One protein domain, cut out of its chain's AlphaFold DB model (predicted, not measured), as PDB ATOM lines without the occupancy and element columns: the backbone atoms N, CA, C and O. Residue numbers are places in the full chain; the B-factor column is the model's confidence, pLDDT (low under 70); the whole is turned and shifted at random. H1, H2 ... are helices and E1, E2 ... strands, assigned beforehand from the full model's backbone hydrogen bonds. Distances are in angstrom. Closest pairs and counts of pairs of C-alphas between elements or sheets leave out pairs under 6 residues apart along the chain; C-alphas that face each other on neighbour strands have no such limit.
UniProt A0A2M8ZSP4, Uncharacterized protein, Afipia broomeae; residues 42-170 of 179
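AT A GLANCE: This is residues 42 to 170 of the 179 residues of an uncharacterized protein of Afipia broomeae (UniProt A0A2M8ZSP4). The model is one twisted wall of seven strands, with the short helix H1 packed over one face near E6. At one end the hairpin of E4 and E5 splays away from the rest, and residues 47 to 53 pass over the opposite face at the E1 and E2 end. The printed part has 129 residues, in the order E1 E2 E3 H1 E4 E5 E6 E7, and is mostly strand. The antiparallel sheet runs E1 E2 E3 E7 E6 E5 E4; the whole is compact, with a radius of gyration of the C-alphas of 14.9 A and spans of 42 by 34 by 32 A.

HOW THE PARTS SIT: After residues 42 to 60, look for the meander, each strand the antiparallel neighbour of the one before, of E1 (61 to 68), E2 (74 to 81) and E3 (89 to 95): N 65 and O 77 are 2.9 A apart, N 78 and O 91 2.8 A. H1 (106 to 114) is on the sheet at a height of 7.8 A, with every O i to N i+4 pair within hydrogen-bond range. A second meander joins E4 (122 to 130), E5 (133 to 140), E6 (150 to 158) and E7 (161 to 169): find N 128 and O 135 at 2.9 A, N 152 and O 138 at 2.8 A, N 164 and O 155 at 2.8 A. E7 is also the neighbour of E3, with N 92 and O 165 2.8 A apart. H1 lies over E6, slantwise to the strands at 33 degrees on the local plane; their closest C-alphas, Ala 106 and Val 154, are 7.5 A apart. E4 bends by 65 degrees at residue 125.

IN THESE COORDINATES: Find C-alpha 61 at (111.452, 134.479, 84.179); E1 runs 23.4 A from there. E6 spans 27.0 A, and E7 27.5 A to C-alpha 169 at (99.024, 132.961, 75.599).

THE WHOLE: Arg 45 and Asp 145 have the C-alphas farthest apart, 42.9 A. The printed part has no cut and no long link. Confidence is under 70 at 53 to 56, 58 to 59, 101 to 107, 119 and 143 to 148.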
ATOM      1  N   VAL A  42     105.836 153.824  90.095       88.81
ATOM      2  CA  VAL A  42     106.546 152.581  90.438       88.81
ATOM      3  C   VAL A  42     107.097 152.666  91.863       88.81
ATOM      4  O   VAL A  42     107.913 153.529  92.197       88.81
ATOM      5  N   ALA A  43     106.697 151.728  92.717       85.62
ATOM      6  CA  ALA A  43     107.128 151.679  94.108       85.62
ATOM      7  C   ALA A  43     108.427 150.877  94.274       85.62
ATOM      8  O   ALA A  43     108.416 149.697  94.621       85.62
ATOM      9  N   THR A  44     109.567 151.549  94.116       72.88
ATOM     10  CA  THR A  44     110.914 150.950  94.230       72.88
ATOM     11  C   THR A  44     111.297 150.481  95.639       72.88
ATOM     12  O   THR A  44     112.226 149.692  95.791       72.88
ATOM     13  N   ARG A  45     110.592 150.938  96.686       72.62
ATOM     14  CA  ARG A  45     110.833 150.555  98.096       72.62
ATOM     15  C   ARG A  45     109.738 149.666  98.690       72.62
ATOM     16  O   ARG A  45     109.543 149.661  99.903       72.62
ATOM     17  N   SER A  46     108.969 148.974  97.855       73.81
ATOM     18  CA  SER A  46     107.952 148.025  98.319       73.81
ATOM     19  C   SER A  46     108.431 146.585  98.139       73.81
ATOM     20  O   SER A  46     109.076 146.258  97.150       73.81
ATOM     21  N   TYR A  47     108.098 145.725  99.101       80.25
ATOM     22  CA  TYR A  47     108.397 144.295  99.027       80.25
ATOM     23  C   TYR A  47     107.281 143.541  98.279       80.25
ATOM     24  O   TYR A  47     106.100 143.870  98.483       80.25
ATOM     25  N   PRO A  48     107.624 142.530  97.454       85.38
ATOM     26  CA  PRO A  48     106.645 141.645  96.829       85.38
ATOM     27  C   PRO A  48     105.746 140.984  97.875       85.38
ATOM     28  O   PRO A  48     106.227 140.476  98.888       85.38
ATOM     29  N   ALA A  49     104.435 141.012  97.639       87.12
ATOM     30  CA  ALA A  49     103.438 140.442  98.549       87.12
ATOM     31  C   ALA A  49     102.889 139.094  98.061       87.12
ATOM     32  O   ALA A  49     102.298 138.350  98.845       87.12
ATOM     33  N   PHE A  50     103.076 138.783  96.778       86.50
ATOM     34  CA  PHE A  50     102.531 137.598  96.131       86.50
ATOM     35  C   PHE A  50     103.627 136.840  95.386       86.50
ATOM     36  O   PHE A  50     104.594 137.434  94.920       86.50
ATOM     37  N   ALA A  51     103.449 135.527  95.276       83.62
ATOM     38  CA  ALA A  51     104.288 134.648  94.475       83.62
ATOM     39  C   ALA A  51     103.412 133.551  93.863       83.62
ATOM     40  O   ALA A  51     102.468 133.074  94.505       83.62
ATOM     41  N   VAL A  52     103.726 133.141  92.635       80.62
ATOM     42  CA  VAL A  52     103.026 132.054  91.941       80.62
ATOM     43  C   VAL A  52     103.987 130.885  91.762       80.62
ATOM     44  O   VAL A  52     105.083 131.035  91.232       80.62
ATOM     45  N   SER A  53     103.580 129.689  92.193       69.38
ATOM     46  CA  SER A  53     104.364 128.473  91.964       69.38
ATOM     47  C   SER A  53     104.438 128.179  90.459       69.38
ATOM     48  O   SER A  53     103.412 127.914  89.833       69.38
ATOM     49  N   GLN A  54     105.647 128.235  89.893       63.19
ATOM     50  CA  GLN A  54     105.972 128.314  88.457       63.19
ATOM     51  C   GLN A  54     105.667 127.058  87.607       63.19
ATOM     52  O   GLN A  54     106.303 126.841  86.577       63.19
ATOM     53  N   SER A  55     104.707 126.209  87.978       55.09
ATOM     54  CA  SER A  55     104.533 124.893  87.339       55.09
ATOM     55  C   SER A  55     104.190 124.944  85.843       55.09
ATOM     56  O   SER A  55     104.436 123.971  85.140       55.09
ATOM     57  N   ASN A  56     103.663 126.068  85.339       62.16
ATOM     58  CA  ASN A  56     103.131 126.164  83.975       62.16
ATOM     59  C   ASN A  56     103.981 127.024  83.013       62.16
ATOM     60  O   ASN A  56     103.636 127.116  81.838       62.16
ATOM     61  N   PHE A  57     105.081 127.645  83.469       70.81
ATOM     62  CA  PHE A  57     105.869 128.615  82.681       70.81
ATOM     63  C   PHE A  57     107.357 128.234  82.565       70.81
ATOM     64  O   PHE A  57     108.246 129.053  82.794       70.81
ATOM     65  N   LEU A  58     107.632 126.977  82.200       67.75
ATOM     66  CA  LEU A  58     108.991 126.459  81.981       67.75
ATOM     67  C   LEU A  58     109.827 127.385  81.079       67.75
ATOM     68  O   LEU A  58     109.403 127.762  79.988       67.75
ATOM     69  N   GLY A  59     111.032 127.734  81.541       67.56
ATOM     70  CA  GLY A  59     111.983 128.570  80.798       67.56
ATOM     71  C   GLY A  59     111.666 130.070  80.780       67.56
ATOM     72  O   GLY A  59     112.340 130.814  80.070       67.56
ATOM     73  N   LYS A  60     110.663 130.528  81.539       78.38
ATOM     74  CA  LYS A  60     110.278 131.943  81.614       78.38
ATOM     75  C   LYS A  60     110.633 132.518  82.976       78.38
ATOM     76  O   LYS A  60     110.419 131.879  84.002       78.38
ATOM     77  N   ALA A  61     111.174 133.729  82.968       76.50
ATOM     78  CA  ALA A  61     111.452 134.479  84.179       76.50
ATOM     79  C   ALA A  61     110.205 135.267  84.593       76.50
ATOM     80  O   ALA A  61     109.509 135.835  83.749       76.50
ATOM     81  N   GLU A  62     109.941 135.288  85.898       86.25
ATOM     82  CA  GLU A  62     108.923 136.131  86.515       86.25
ATOM     83  C   GLU A  62     109.519 137.506  86.825       86.25
ATOM     84  O   GLU A  62     110.575 137.602  87.455       86.25
ATOM     85  N   THR A  63     108.839 138.569  86.406       88.06
ATOM     86  CA  THR A  63     109.111 139.935  86.864       88.06
ATOM     87  C   THR A  63     107.957 140.427  87.726       88.06
ATOM     88  O   THR A  63     106.801 140.094  87.469       88.06
ATOM     89  N   TYR A  64     108.282 141.201  88.762       90.25
ATOM     90  CA  TYR A  64     107.323 141.727  89.728       90.25
ATOM     91  C   TYR A  64     107.416 143.252  89.769       90.25
ATOM     92  O   TYR A  64     108.484 143.802  90.039       90.25
ATOM     93  N   GLU A  65     106.296 143.929  89.537       92.19
ATOM     94  CA  GLU A  65     106.190 145.386  89.545       92.19
ATOM     95  C   GLU A  65     105.062 145.835  90.474       92.19
ATOM     96  O   GLU A  65     103.991 145.232  90.527       92.19
ATOM     97  N   ILE A  66     105.311 146.903  91.233       91.94
ATOM     98  CA  ILE A  66     104.328 147.495  92.141       91.94
ATOM     99  C   ILE A  66     104.061 148.911  91.676       91.94
ATOM    100  O   ILE A  66     104.985 149.727  91.661       91.94
ATOM    101  N   LEU A  67     102.800 149.219  91.389       91.25
ATOM    102  CA  LEU A  67     102.351 150.578  91.105       91.25
ATOM    103  C   LEU A  67     101.515 151.109  92.267       91.25
ATOM    104  O   LEU A  67     100.707 150.383  92.860       91.25
ATOM    105  N   ARG A  68     101.717 152.380  92.604       91.31
ATOM    106  CA  ARG A  68     100.991 153.097  93.656       91.31
ATOM    107  C   ARG A  68     100.320 154.328  93.084       91.31
ATOM    108  O   ARG A  68     100.964 155.096  92.374       91.31
ATOM    109  N   HIS A  69      99.069 154.510  93.476       89.62
ATOM    110  CA  HIS A  69      98.304 155.713  93.211       89.62
ATOM    111  C   HIS A  69      98.329 156.636  94.444       89.62
ATOM    112  O   HIS A  69      98.227 156.126  95.570       89.62
ATOM    113  N   PRO A  70      98.435 157.969  94.282       87.94
ATOM    114  CA  PRO A  70      98.327 158.952  95.360       87.94
ATOM    115  C   PRO A  70      97.067 158.792  96.215       87.94
ATOM    116  O   PRO A  70      97.112 158.989  97.426       87.94
ATOM    117  N   GLU A  71      95.961 158.359  95.605       88.25
ATOM    118  CA  GLU A  71      94.682 158.131  96.296       88.25
ATOM    119  C   GLU A  71      94.598 156.788  97.050       88.25
ATOM    120  O   GLU A  71      93.557 156.433  97.603       88.25
ATOM    121  N   GLY A  72      95.705 156.044  97.132       88.50
ATOM    122  CA  GLY A  72      95.824 154.827  97.937       88.50
ATOM    123  C   GLY A  72      95.760 153.523  97.143       88.50
ATOM    124  O   GLY A  72      96.035 152.462  97.715       88.50
ATOM    125  N   GLY A  73      95.472 153.593  95.843       91.06
ATOM    126  CA  GLY A  73      95.519 152.465  94.926       91.06
ATOM    127  C   GLY A  73      96.855 151.732  94.920       91.06
ATOM    128  O   GLY A  73      97.938 152.322  95.015       91.06
ATOM    129  N   ARG A  74      96.788 150.409  94.783       92.56
ATOM    130  CA  ARG A  74      97.960 149.548  94.620       92.56
ATOM    131  C   ARG A  74      97.698 148.504  93.546       92.56
ATOM    132  O   ARG A  74      96.722 147.764  93.637       92.56
ATOM    133  N   LYS A  75      98.605 148.396  92.579       92.44
ATOM    134  CA  LYS A  75      98.653 147.289  91.620       92.44
ATOM    135  C   LYS A  75      99.918 146.480  91.874       92.44
ATOM    136  O   LYS A  75     101.000 147.053  91.982       92.44
ATOM    137  N   ASP A  76      99.777 145.167  91.975       93.44
ATOM    138  CA  ASP A  76     100.885 144.216  91.956       93.44
ATOM    139  C   ASP A  76     100.804 143.441  90.636       93.44
ATOM    140  O   ASP A  76      99.803 142.772  90.376       93.44
ATOM    141  N   ILE A  77     101.829 143.571  89.795       92.62
ATOM    142  CA  ILE A  77     101.865 143.025  88.438       92.62
ATOM    143  C   ILE A  77     102.982 141.991  88.352       92.62
ATOM    144  O   ILE A  77     104.148 142.297  88.600       92.62
ATOM    145  N   LEU A  78     102.618 140.769  87.982       91.75
ATOM    146  CA  LEU A  78     103.528 139.669  87.710       91.75
ATOM    147  C   LEU A  78     103.505 139.389  86.209       91.75
ATOM    148  O   LEU A  78     102.428 139.204  85.642       91.75
ATOM    149  N   ARG A  79     104.669 139.337  85.558       90.62
ATOM    150  CA  ARG A  79     104.788 139.017  84.124       90.62
ATOM    151  C   ARG A  79     105.740 137.849  83.921       90.62
ATOM    152  O   ARG A  79     106.780 137.783  84.569       90.62
ATOM    153  N   TRP A  80     105.410 136.963  82.985       89.62
ATOM    154  CA  TRP A  80     106.269 135.841  82.601       89.62
ATOM    155  C   TRP A  80     106.736 135.997  81.160       89.62
ATOM    156  O   TRP A  80     105.928 135.955  80.227       89.62
ATOM    157  N   ALA A  81     108.046 136.135  80.971       86.81
ATOM    158  CA  ALA A  81     108.679 136.291  79.663       86.81
ATOM    159  C   ALA A  81     109.928 135.410  79.550       86.81
ATOM    160  O   ALA A  81     110.598 135.129  80.546       86.81
ATOM    161  N   ALA A  82     110.255 134.971  78.334       84.50
ATOM    162  CA  ALA A  82     111.602 134.476  78.068       84.50
ATOM    163  C   ALA A  82     112.576 135.672  77.984       84.50
ATOM    164  O   ALA A  82     112.139 136.796  77.710       84.50
ATOM    165  N   PRO A  83     113.883 135.479  78.229       80.19
ATOM    166  CA  PRO A  83     114.851 136.569  78.169       80.19
ATOM    167  C   PRO A  83     114.835 137.281  76.807       80.19
ATOM    168  O   PRO A  83     115.092 136.662  75.781       80.19
ATOM    169  N   GLY A  84     114.546 138.586  76.802       80.81
ATOM    170  CA  GLY A  84     114.502 139.403  75.581       80.81
ATOM    171  C   GLY A  84     113.224 139.267  74.742       80.81
ATOM    172  O   GLY A  84     113.141 139.875  73.678       80.81
ATOM    173  N   GLU A  85     112.228 138.509  75.205       82.88
ATOM    174  CA  GLU A  85     110.944 138.339  74.520       82.88
ATOM    175  C   GLU A  85     109.815 139.126  75.195       82.88
ATOM    176  O   GLU A  85     109.913 139.556  76.347       82.88
ATOM    177  N   LYS A  86     108.699 139.289  74.475       84.19
ATOM    178  CA  LYS A  86     107.463 139.822  75.056       84.19
ATOM    179  C   LYS A  86     106.917 138.857  76.122       84.19
ATOM    180  O   LYS A  86     107.081 137.639  75.984       84.19
ATOM    181  N   PRO A  87     106.237 139.367  77.165       86.00
ATOM    182  CA  PRO A  87     105.523 138.515  78.102       86.00
ATOM    183  C   PRO A  87     104.529 137.610  77.372       86.00
ATOM    184  O   PRO A  87     103.897 138.019  76.402       86.00
ATOM    185  N   VAL A  88     104.390 136.373  77.840       86.56
ATOM    186  CA  VAL A  88     103.354 135.441  77.359       86.56
ATOM    187  C   VAL A  88     102.230 135.266  78.371       86.56
ATOM    188  O   VAL A  88     101.251 134.575  78.096       86.56
ATOM    189  N   ALA A  89     102.403 135.815  79.567       89.25
ATOM    190  CA  ALA A  89     101.387 135.838  80.592       89.25
ATOM    191  C   ALA A  89     101.615 137.018  81.531       89.25
ATOM    192  O   ALA A  89     102.756 137.423  81.781       89.25
ATOM    193  N   GLU A  90     100.517 137.510  82.086       92.00
ATOM    194  CA  GLU A  90     100.487 138.566  83.084       92.00
ATOM    195  C   GLU A  90      99.392 138.279  84.114       92.00
ATOM    196  O   GLU A  90      98.319 137.764  83.788       92.00
ATOM    197  N   LEU A  91      99.670 138.633  85.362       92.06
ATOM    198  CA  LEU A  91      98.729 138.644  86.470       92.06
ATOM    199  C   LEU A  91      98.815 140.009  87.150       92.06
ATOM    200  O   LEU A  91      99.864 140.381  87.664       92.06
ATOM    201  N   GLU A  92      97.697 140.718  87.205       93.75
ATOM    202  CA  GLU A  92      97.529 141.942  87.974       93.75
ATOM    203  C   GLU A  92      96.593 141.683  89.157       93.75
ATOM    204  O   GLU A  92      95.458 141.218  89.006       93.75
ATOM    205  N   ILE A  93      97.062 142.050  90.346       93.06
ATOM    206  CA  ILE A  93      96.256 142.142  91.557       93.06
ATOM    207  C   ILE A  93      96.109 143.627  91.878       93.06
ATOM    208  O   ILE A  93      97.033 144.270  92.375       93.06
ATOM    209  N   TYR A  94      94.936 144.173  91.581       92.50
ATOM    210  CA  TYR A  94      94.597 145.568  91.811       92.50
ATOM    211  C   TYR A  94      93.752 145.717  93.072       92.50
ATOM    212  O   TYR A  94      92.681 145.121  93.208       92.50
ATOM    213  N   ARG A  95      94.235 146.548  93.991       92.31
ATOM    214  CA  ARG A  95      93.486 147.042  95.138       92.31
ATOM    215  C   ARG A  95      93.187 148.527  94.917       92.31
ATOM    216  O   ARG A  95      94.130 149.320  94.990       92.31
ATOM    217  N   PRO A  96      91.929 148.895  94.640       89.31
ATOM    218  CA  PRO A  96      91.548 150.288  94.462       89.31
ATOM    219  C   PRO A  96      91.735 151.119  95.734       89.31
ATOM    220  O   PRO A  96      91.559 150.621  96.851       89.31
ATOM    221  N   GLY A  97      92.083 152.388  95.541       87.81
ATOM    222  CA  GLY A  97      91.972 153.465  96.520       87.81
ATOM    223  C   GLY A  97      90.826 154.421  96.173       87.81
ATOM    224  O   GLY A  97      89.800 154.010  95.618       87.81
ATOM    225  N   GLY A  98      90.999 155.700  96.513       84.00
ATOM    226  CA  GLY A  98      90.038 156.765  96.201       84.00
ATOM    227  C   GLY A  98      89.802 156.965  94.702       84.00
ATOM    228  O   GLY A  98      88.720 157.405  94.318       84.00
ATOM    229  N   GLU A  99      90.749 156.526  93.867       82.44
ATOM    230  CA  GLU A  99      90.739 156.773  92.424       82.44
ATOM    231  C   GLU A  99      89.706 155.941  91.664       82.44
ATOM    232  O   GLU A  99      89.389 156.206  90.505       82.44
ATOM    233  N   SER A 100      89.189 154.883  92.290       74.94
ATOM    234  CA  SER A 100      88.334 153.948  91.579       74.94
ATOM    235  C   SER A 100      86.920 154.498  91.406       74.94
ATOM    236  O   SER A 100      86.112 154.549  92.338       74.94
ATOM    237  N   SER A 101      86.557 154.822  90.165       61.34
ATOM    238  CA  SER A 101      85.142 154.850  89.814       61.34
ATOM    239  C   SER A 101      84.649 153.398  89.735       61.34
ATOM    240  O   SER A 101      85.273 152.533  89.113       61.34
ATOM    241  N   ARG A 102      83.516 153.085  90.376       57.09
ATOM    242  CA  ARG A 102      82.920 151.729  90.381       57.09
ATOM    243  C   ARG A 102      82.612 151.197  88.963       57.09
ATOM    244  O   ARG A 102      82.331 150.011  88.812       57.09
ATOM    245  N   SER A 103      82.701 152.054  87.947       50.81
ATOM    246  CA  SER A 103      82.281 151.811  86.569       50.81
ATOM    247  C   SER A 103      83.425 151.689  85.555       50.81
ATOM    248  O   SER A 103      83.125 151.542  84.373       50.81
ATOM    249  N   GLU A 104      84.705 151.743  85.950       57.25
ATOM    250  CA  GLU A 104      85.793 151.628  84.965       57.25
ATOM    251  C   GLU A 104      85.812 150.250  84.274       57.25
ATOM    252  O   GLU A 104      85.940 149.213  84.948       57.25
ATOM    253  N   PRO A 105      85.720 150.210  82.931       56.94
ATOM    254  CA  PRO A 105      85.734 148.967  82.182       56.94
ATOM    255  C   PRO A 105      87.150 148.382  82.166       56.94
ATOM    256  O   PRO A 105      87.996 148.762  81.367       56.94
ATOM    257  N   ALA A 106      87.381 147.378  83.015       65.62
ATOM    258  CA  ALA A 106      88.637 146.622  83.065       65.62
ATOM    259  C   ALA A 106      89.001 145.927  81.736       65.62
ATOM    260  O   ALA A 106      90.119 145.454  81.582       65.62
ATOM    261  N   GLY A 107      88.051 145.815  80.800       69.81
ATOM    262  CA  GLY A 107      88.238 145.108  79.534       69.81
ATOM    263  C   GLY A 107      89.152 145.826  78.542       69.81
ATOM    264  O   GLY A 107      89.952 145.153  77.907       69.81
ATOM    265  N   ALA A 108      89.068 147.157  78.430       71.56
ATOM    266  CA  ALA A 108      89.880 147.916  77.472       71.56
ATOM    267  C   ALA A 108      91.359 147.936  77.893       71.56
ATOM    268  O   ALA A 108      92.217 147.520  77.129       71.56
ATOM    269  N   ASP A 109      91.634 148.274  79.158       81.75
ATOM    270  CA  ASP A 109      92.983 148.188  79.741       81.75
ATOM    271  C   ASP A 109      93.575 146.772  79.609       81.75
ATOM    272  O   ASP A 109      94.742 146.600  79.267       81.75
ATOM    273  N   LEU A 110      92.759 145.731  79.808       86.00
ATOM    274  CA  LEU A 110      93.216 144.355  79.639       86.00
ATOM    275  C   LEU A 110      93.527 144.005  78.175       86.00
ATOM    276  O   LEU A 110      94.494 143.283  77.934       86.00
ATOM    277  N   ALA A 111      92.745 144.500  77.213       85.38
ATOM    278  CA  ALA A 111      93.017 144.309  75.788       85.38
ATOM    279  C   ALA A 111      94.361 144.940  75.391       85.38
ATOM    280  O   ALA A 111      95.179 144.283  74.744       85.38
ATOM    281  N   ASP A 112      94.627 146.154  75.877       85.75
ATOM    282  CA  ASP A 112      95.859 146.905  75.606       85.75
ATOM    283  C   ASP A 112      97.089 146.181  76.143       85.75
ATOM    284  O   ASP A 112      98.126 146.105  75.482       85.75
ATOM    285  N   ARG A 113      96.964 145.594  77.338       85.81
ATOM    286  CA  ARG A 113      98.031 144.795  77.954       85.81
ATOM    287  C   ARG A 113      98.271 143.476  77.217       85.81
ATOM    288  O   ARG A 113      99.400 142.989  77.220       85.81
ATOM    289  N   MET A 114      97.241 142.899  76.597       84.50
ATOM    290  CA  MET A 114      97.348 141.656  75.821       84.50
ATOM    291  C   MET A 114      97.978 141.855  74.440       84.50
ATOM    292  O   MET A 114      98.785 141.026  74.017       84.50
ATOM    293  N   ASP A 115      97.592 142.908  73.721       82.44
ATOM    294  CA  ASP A 115      98.077 143.205  72.369       82.44
ATOM    295  C   ASP A 115      98.284 144.718  72.214       82.44
ATOM    296  O   ASP A 115      97.407 145.416  71.701       82.44
ATOM    297  N   PRO A 116      99.437 145.248  72.672       78.56
ATOM    298  CA  PRO A 116      99.728 146.673  72.578       78.56
ATOM    299  C   PRO A 116      99.693 147.146  71.117       78.56
ATOM    300  O   PRO A 116     100.527 146.734  70.308       78.56
ATOM    301  N   GLY A 117      98.731 148.014  70.789       72.94
ATOM    302  CA  GLY A 117      98.487 148.507  69.424       72.94
ATOM    303  C   GLY A 117      97.609 147.596  68.551       72.94
ATOM    304  O   GLY A 117      97.520 147.819  67.342       72.94
ATOM    305  N   GLY A 118      97.004 146.563  69.140       76.88
ATOM    306  CA  GLY A 118      96.071 145.643  68.498       76.88
ATOM    307  C   GLY A 118      94.602 146.034  68.680       76.88
ATOM    308  O   GLY A 118      94.247 147.204  68.777       76.88
ATOM    309  N   SER A 119      93.720 145.032  68.689       69.62
ATOM    310  CA  SER A 119      92.295 145.257  68.959       69.62
ATOM    311  C   SER A 119      92.083 145.623  70.428       69.62
ATOM    312  O   SER A 119      92.538 144.907  71.311       69.62
ATOM    313  N   HIS A 120      91.323 146.684  70.684       75.50
ATOM    314  CA  HIS A 120      90.917 147.090  72.034       75.50
ATOM    315  C   HIS A 120      89.663 146.341  72.528       75.50
ATOM    316  O   HIS A 120      89.136 146.629  73.605       75.50
ATOM    317  N   GLU A 121      89.143 145.402  71.732       83.19
ATOM    318  CA  GLU A 121      87.893 144.702  72.014       83.19
ATOM    319  C   GLU A 121      88.139 143.255  72.452       83.19
ATOM    320  O   GLU A 121      88.855 142.486  71.802       83.19
ATOM    321  N   LEU A 122      87.497 142.876  73.560       85.44
ATOM    322  CA  LEU A 122      87.497 141.522  74.095       85.44
ATOM    323  C   LEU A 122      86.124 140.877  73.904       85.44
ATOM    324  O   LEU A 122      85.103 141.438  74.293       85.44
ATOM    325  N   GLU A 123      86.111 139.655  73.382       88.31
ATOM    326  CA  GLU A 123      84.919 138.821  73.254       88.31
ATOM    327  C   GLU A 123      84.974 137.619  74.207       88.31
ATOM    328  O   GLU A 123      86.046 137.125  74.571       88.31
ATOM    329  N   ALA A 124      83.807 137.126  74.623       88.88
ATOM    330  CA  ALA A 124      83.720 135.954  75.484       88.88
ATOM    331  C   ALA A 124      84.239 134.703  74.753       88.88
ATOM    332  O   ALA A 124      83.742 134.325  73.693       88.88
ATOM    333  N   ALA A 125      85.233 134.044  75.344       88.56
ATOM    334  CA  ALA A 125      85.848 132.821  74.831       88.56
ATOM    335  C   ALA A 125      85.345 131.559  75.545       88.56
ATOM    336  O   ALA A 125      85.426 130.462  75.001       88.56
ATOM    337  N   GLY A 126      84.841 131.698  76.772       88.50
ATOM    338  CA  GLY A 126      84.346 130.573  77.553       88.50
ATOM    339  C   GLY A 126      84.184 130.905  79.025       88.50
ATOM    340  O   GLY A 126      84.312 132.054  79.443       88.50
ATOM    341  N   VAL A 127      83.899 129.884  79.824       90.81
ATOM    342  CA  VAL A 127      83.697 130.010  81.267       90.81
ATOM    343  C   VAL A 127      84.355 128.824  81.962       90.81
ATOM    344  O   VAL A 127      84.167 127.684  81.541       90.81
ATOM    345  N   ILE A 128      85.109 129.085  83.030       87.62
ATOM    346  CA  ILE A 128      85.774 128.050  83.832       87.62
ATOM    347  C   ILE A 128      85.381 128.144  85.307       87.62
ATOM    348  O   ILE A 128      85.086 129.221  85.832       87.62
ATOM    349  N   GLY A 129      85.407 127.001  85.991       88.38
ATOM    350  CA  GLY A 129      85.344 126.947  87.448       88.38
ATOM    351  C   GLY A 129      86.718 127.226  88.057       88.38
ATOM    352  O   GLY A 129      87.724 126.688  87.603       88.38
ATOM    353  N   SER A 130      86.767 128.051  89.100       85.81
ATOM    354  CA  SER A 130      87.983 128.306  89.877       85.81
ATOM    355  C   SER A 130      87.700 128.197  91.374       85.81
ATOM    356  O   SER A 130      86.546 128.221  91.807       85.81
ATOM    357  N   LYS A 131      88.758 128.179  92.195       86.69
ATOM    358  CA  LYS A 131      88.634 128.297  93.662       86.69
ATOM    359  C   LYS A 131      87.937 129.591  94.115       86.69
ATOM    360  O   LYS A 131      87.516 129.692  95.259       86.69
ATOM    361  N   PHE A 132      87.813 130.565  93.214       84.38
ATOM    362  CA  PHE A 132      87.132 131.841  93.414       84.38
ATOM    363  C   PHE A 132      85.749 131.887  92.737       84.38
ATOM    364  O   PHE A 132      85.197 132.959  92.472       84.38
ATOM    365  N   GLY A 133      85.196 130.718  92.413       88.31
ATOM    366  CA  GLY A 133      83.959 130.565  91.663       88.31
ATOM    367  C   GLY A 133      84.170 130.691  90.160       88.31
ATOM    368  O   GLY A 133      85.282 130.563  89.642       88.31
ATOM    369  N   THR A 134      83.077 130.933  89.453       91.06
ATOM    370  CA  THR A 134      83.059 131.012  87.997       91.06
ATOM    371  C   THR A 134      83.820 132.239  87.490       91.06
ATOM    372  O   THR A 134      83.697 133.335  88.058       91.06
ATOM    373  N   VAL A 135      84.610 132.043  86.434       90.50
ATOM    374  CA  VAL A 135      85.394 133.082  85.758       90.50
ATOM    375  C   VAL A 135      85.144 132.994  84.255       90.50
ATOM    376  O   VAL A 135      85.295 131.928  83.658       90.50
ATOM    377  N   THR A 136      84.761 134.117  83.653       90.69
ATOM    378  CA  THR A 136      84.632 134.246  82.199       90.69
ATOM    379  C   THR A 136      86.011 134.429  81.586       90.69
ATOM    380  O   THR A 136      86.785 135.281  82.025       90.69
ATOM    381  N   LEU A 137      86.302 133.624  80.572       91.12
ATOM    382  CA  LEU A 137      87.470 133.769  79.726       91.12
ATOM    383  C   LEU A 137      87.139 134.695  78.565       91.12
ATOM    384  O   LEU A 137      86.075 134.586  77.950       91.12
ATOM    385  N   LEU A 138      88.072 135.583  78.264       91.06
ATOM    386  CA  LEU A 138      87.984 136.575  77.205       91.06
ATOM    387  C   LEU A 138      89.094 136.320  76.187       91.06
ATOM    388  O   LEU A 138      90.165 135.835  76.544       91.06
ATOM    389  N   ARG A 139      88.857 136.655  74.926       88.75
ATOM    390  CA  ARG A 139      89.884 136.683  73.877       88.75
ATOM    391  C   ARG A 139      89.756 137.972  73.088       88.75
ATOM    392  O   ARG A 139      88.688 138.573  73.069       88.75
ATOM    393  N   LEU A 140      90.828 138.380  72.427       87.12
ATOM    394  CA  LEU A 140      90.789 139.527  71.526       87.12
ATOM    395  C   LEU A 140      89.837 139.241  70.359       87.12
ATOM    396  O   LEU A 140      89.908 138.171  69.739       87.12
ATOM    397  N   ALA A 141      88.951 140.196  70.079       84.06
ATOM    398  CA  ALA A 141      87.958 140.079  69.024       84.06
ATOM    399  C   ALA A 141      88.635 139.815  67.671       84.06
ATOM    400  O   ALA A 141      89.643 140.436  67.325       84.06
ATOM    401  N   GLY A 142      88.107 138.847  66.920       75.75
ATOM    402  CA  GLY A 142      88.637 138.482  65.601       75.75
ATOM    403  C   GLY A 142      89.913 137.628  65.621       75.75
ATOM    404  O   GLY A 142      90.440 137.309  64.558       75.75
ATOM    405  N   GLN A 143      90.407 137.199  66.792       68.38
ATOM    406  CA  GLN A 143      91.544 136.268  66.901       68.38
ATOM    407  C   GLN A 143      91.117 134.792  66.978       68.38
ATOM    408  O   GLN A 143      91.485 134.082  67.915       68.38
ATOM    409  N   THR A 144      90.336 134.295  66.021       61.31
ATOM    410  CA  THR A 144      89.958 132.867  65.975       61.31
ATOM    411  C   THR A 144      91.082 131.944  65.483       61.31
ATOM    412  O   THR A 144      91.020 130.753  65.762       61.31
ATOM    413  N   ASP A 145      92.109 132.474  64.804       56.88
ATOM    414  CA  ASP A 145      93.035 131.675  63.973       56.88
ATOM    415  C   ASP A 145      94.533 131.824  64.338       56.88
ATOM    416  O   ASP A 145      95.428 131.493  63.560       56.88
ATOM    417  N   ARG A 146      94.858 132.364  65.526       58.53
ATOM    418  CA  ARG A 146      96.260 132.456  65.981       58.53
ATOM    419  C   ARG A 146      96.762 131.102  66.490       58.53
ATOM    420  O   ARG A 146      96.110 130.457  67.305       58.53
ATOM    421  N   ALA A 147      97.995 130.752  66.114       54.94
ATOM    422  CA  ALA A 147      98.703 129.549  66.568       54.94
ATOM    423  C   ALA A 147      98.889 129.459  68.104       54.94
ATOM    424  O   ALA A 147      99.130 128.379  68.633       54.94
ATOM    425  N   SER A 148      98.755 130.578  68.824       61.31
ATOM    426  CA  SER A 148      98.755 130.662  70.290       61.31
ATOM    427  C   SER A 148      97.634 131.605  70.754       61.31
ATOM    428  O   SER A 148      97.870 132.813  70.862       61.31
ATOM    429  N   PRO A 149      96.399 131.118  70.980       77.62
ATOM    430  CA  PRO A 149      95.314 131.983  71.422       77.62
ATOM    431  C   PRO A 149      95.594 132.481  72.846       77.62
ATOM    432  O   PRO A 149      95.852 131.691  73.760       77.62
ATOM    433  N   CYS A 150      95.571 133.801  73.025       86.25
ATOM    434  CA  CYS A 150      95.680 134.433  74.332       86.25
ATOM    435  C   CYS A 150      94.301 134.500  74.982       86.25
ATOM    436  O   CYS A 150      93.340 134.976  74.376       86.25
ATOM    437  N   LEU A 151      94.215 134.020  76.219       90.06
ATOM    438  CA  LEU A 151      93.002 134.065  77.023       90.06
ATOM    439  C   LEU A 151      93.211 135.014  78.194       90.06
ATOM    440  O   LEU A 151      94.201 134.909  78.913       90.06
ATOM    441  N   ALA A 152      92.253 135.908  78.379       91.56
ATOM    442  CA  ALA A 152      92.175 136.868  79.463       91.56
ATOM    443  C   ALA A 152      91.102 136.475  80.473       91.56
ATOM    444  O   ALA A 152      90.158 135.748  80.162       91.56
ATOM    445  N   TYR A 153      91.214 137.014  81.679       92.06
ATOM    446  CA  TYR A 153      90.182 136.928  82.696       92.06
ATOM    447  C   TYR A 153      90.195 138.162  83.593       92.06
ATOM    448  O   TYR A 153      91.231 138.790  83.818       92.06
ATOM    449  N   VAL A 154      89.029 138.473  84.157       91.31
ATOM    450  CA  VAL A 154      88.863 139.487  85.200       91.31
ATOM    451  C   VAL A 154      87.926 138.935  86.264       91.31
ATOM    452  O   VAL A 154      86.848 138.422  85.964       91.31
ATOM    453  N   LYS A 155      88.327 139.059  87.526       90.38
ATOM    454  CA  LYS A 155      87.522 138.715  88.692       90.38
ATOM    455  C   LYS A 155      87.593 139.848  89.705       90.38
ATOM    456  O   LYS A 155      88.669 140.166  90.200       90.38
ATOM    457  N   ARG A 156      86.446 140.444  90.029       88.81
ATOM    458  CA  ARG A 156      86.320 141.424  91.112       88.81
ATOM    459  C   ARG A 156      85.721 140.765  92.352       88.81
ATOM    460  O   ARG A 156      84.840 139.912  92.237       88.81
ATOM    461  N   PHE A 157      86.215 141.175  93.509       88.88
ATOM    462  CA  PHE A 157      85.690 140.856  94.826       88.88
ATOM    463  C   PHE A 157      85.301 142.172  95.492       88.88
ATOM    464  O   PHE A 157      86.090 143.110  95.471       88.88
ATOM    465  N   ASP A 158      84.099 142.240  96.063       86.62
ATOM    466  CA  ASP A 158      83.632 143.447  96.761       86.62
ATOM    467  C   ASP A 158      84.125 143.500  98.214       86.62
ATOM    468  O   ASP A 158      84.234 144.569  98.809       86.62
ATOM    469  N   ASN A 159      84.426 142.338  98.806       84.75
ATOM    470  CA  ASN A 159      84.965 142.232 100.155       84.75
ATOM    471  C   ASN A 159      85.984 141.074 100.246       84.75
ATOM    472  O   ASN A 159      85.571 139.910 100.221       84.75
ATOM    473  N   PRO A 160      87.297 141.361 100.349       86.00
ATOM    474  CA  PRO A 160      87.910 142.695 100.270       86.00
ATOM    475  C   PRO A 160      87.785 143.288  98.856       86.00
ATOM    476  O   PRO A 160      87.745 142.523  97.897       86.00
ATOM    477  N   ASP A 161      87.756 144.622  98.724       89.06
ATOM    478  CA  ASP A 161      87.710 145.294  97.413       89.06
ATOM    479  C   ASP A 161      89.027 145.062  96.658       89.06
ATOM    480  O   ASP A 161      90.047 145.704  96.920       89.06
ATOM    481  N   VAL A 162      89.030 144.044  95.797       91.25
ATOM    482  CA  VAL A 162      90.192 143.582  95.031       91.25
ATOM    483  C   VAL A 162      89.727 143.121  93.658       91.25
ATOM    484  O   VAL A 162      88.736 142.402  93.517       91.25
ATOM    485  N   ARG A 163      90.488 143.474  92.626       91.75
ATOM    486  CA  ARG A 163      90.332 142.967  91.265       91.75
ATOM    487  C   ARG A 163      91.561 142.152  90.890       91.75
ATOM    488  O   ARG A 163      92.679 142.647  90.939       91.75
ATOM    489  N   ILE A 164      91.340 140.907  90.499       91.56
ATOM    490  CA  ILE A 164      92.358 140.041  89.917       91.56
ATOM    491  C   ILE A 164      92.087 139.988  88.421       91.56
ATOM    492  O   ILE A 164      90.992 139.606  88.003       91.56
ATOM    493  N   SER A 165      93.061 140.374  87.614       92.38
ATOM    494  CA  SER A 165      92.986 140.246  86.163       92.38
ATOM    495  C   SER A 165      94.265 139.635  85.629       92.38
ATOM    496  O   SER A 165      95.303 139.660  86.284       92.38
ATOM    497  N   GLY A 166      94.198 139.057  84.446       92.00
ATOM    498  CA  GLY A 166      95.385 138.503  83.831       92.00
ATOM    499  C   GLY A 166      95.086 137.917  82.478       92.00
ATOM    500  O   GLY A 166      93.930 137.780  82.073       92.00
ATOM    501  N   TRP A 167      96.152 137.557  81.791       91.75
ATOM    502  CA  TRP A 167      96.080 136.896  80.506       91.75
ATOM    503  C   TRP A 167      97.222 135.905  80.356       91.75
ATOM    504  O   TRP A 167      98.255 136.006  81.018       91.75
ATOM    505  N   SER A 168      97.021 134.907  79.505       88.81
ATOM    506  CA  SER A 168      98.058 133.960  79.126       88.81
ATOM    507  C   SER A 168      97.850 133.504  77.692       88.81
ATOM    508  O   SER A 168      96.752 133.117  77.296       88.81
ATOM    509  N   CYS A 169      98.928 133.538  76.924       86.69
ATOM    510  CA  CYS A 169      99.024 132.961  75.599       86.69
ATOM    511  C   CYS A 169      99.595 131.554  75.740       86.69
ATOM    512  O   CYS A 169     100.729 131.375  76.190       86.69
ATOM    513  N   GLN A 170      98.806 130.541  75.377       71.69
ATOM    514  CA  GLN A 170      99.308 129.171  75.375       71.69
ATOM    515  C   GLN A 170     100.393 129.037  74.304       71.69
ATOM    516  O   GLN A 170     100.105 129.106  73.112       71.69
TER     517      GLN A 170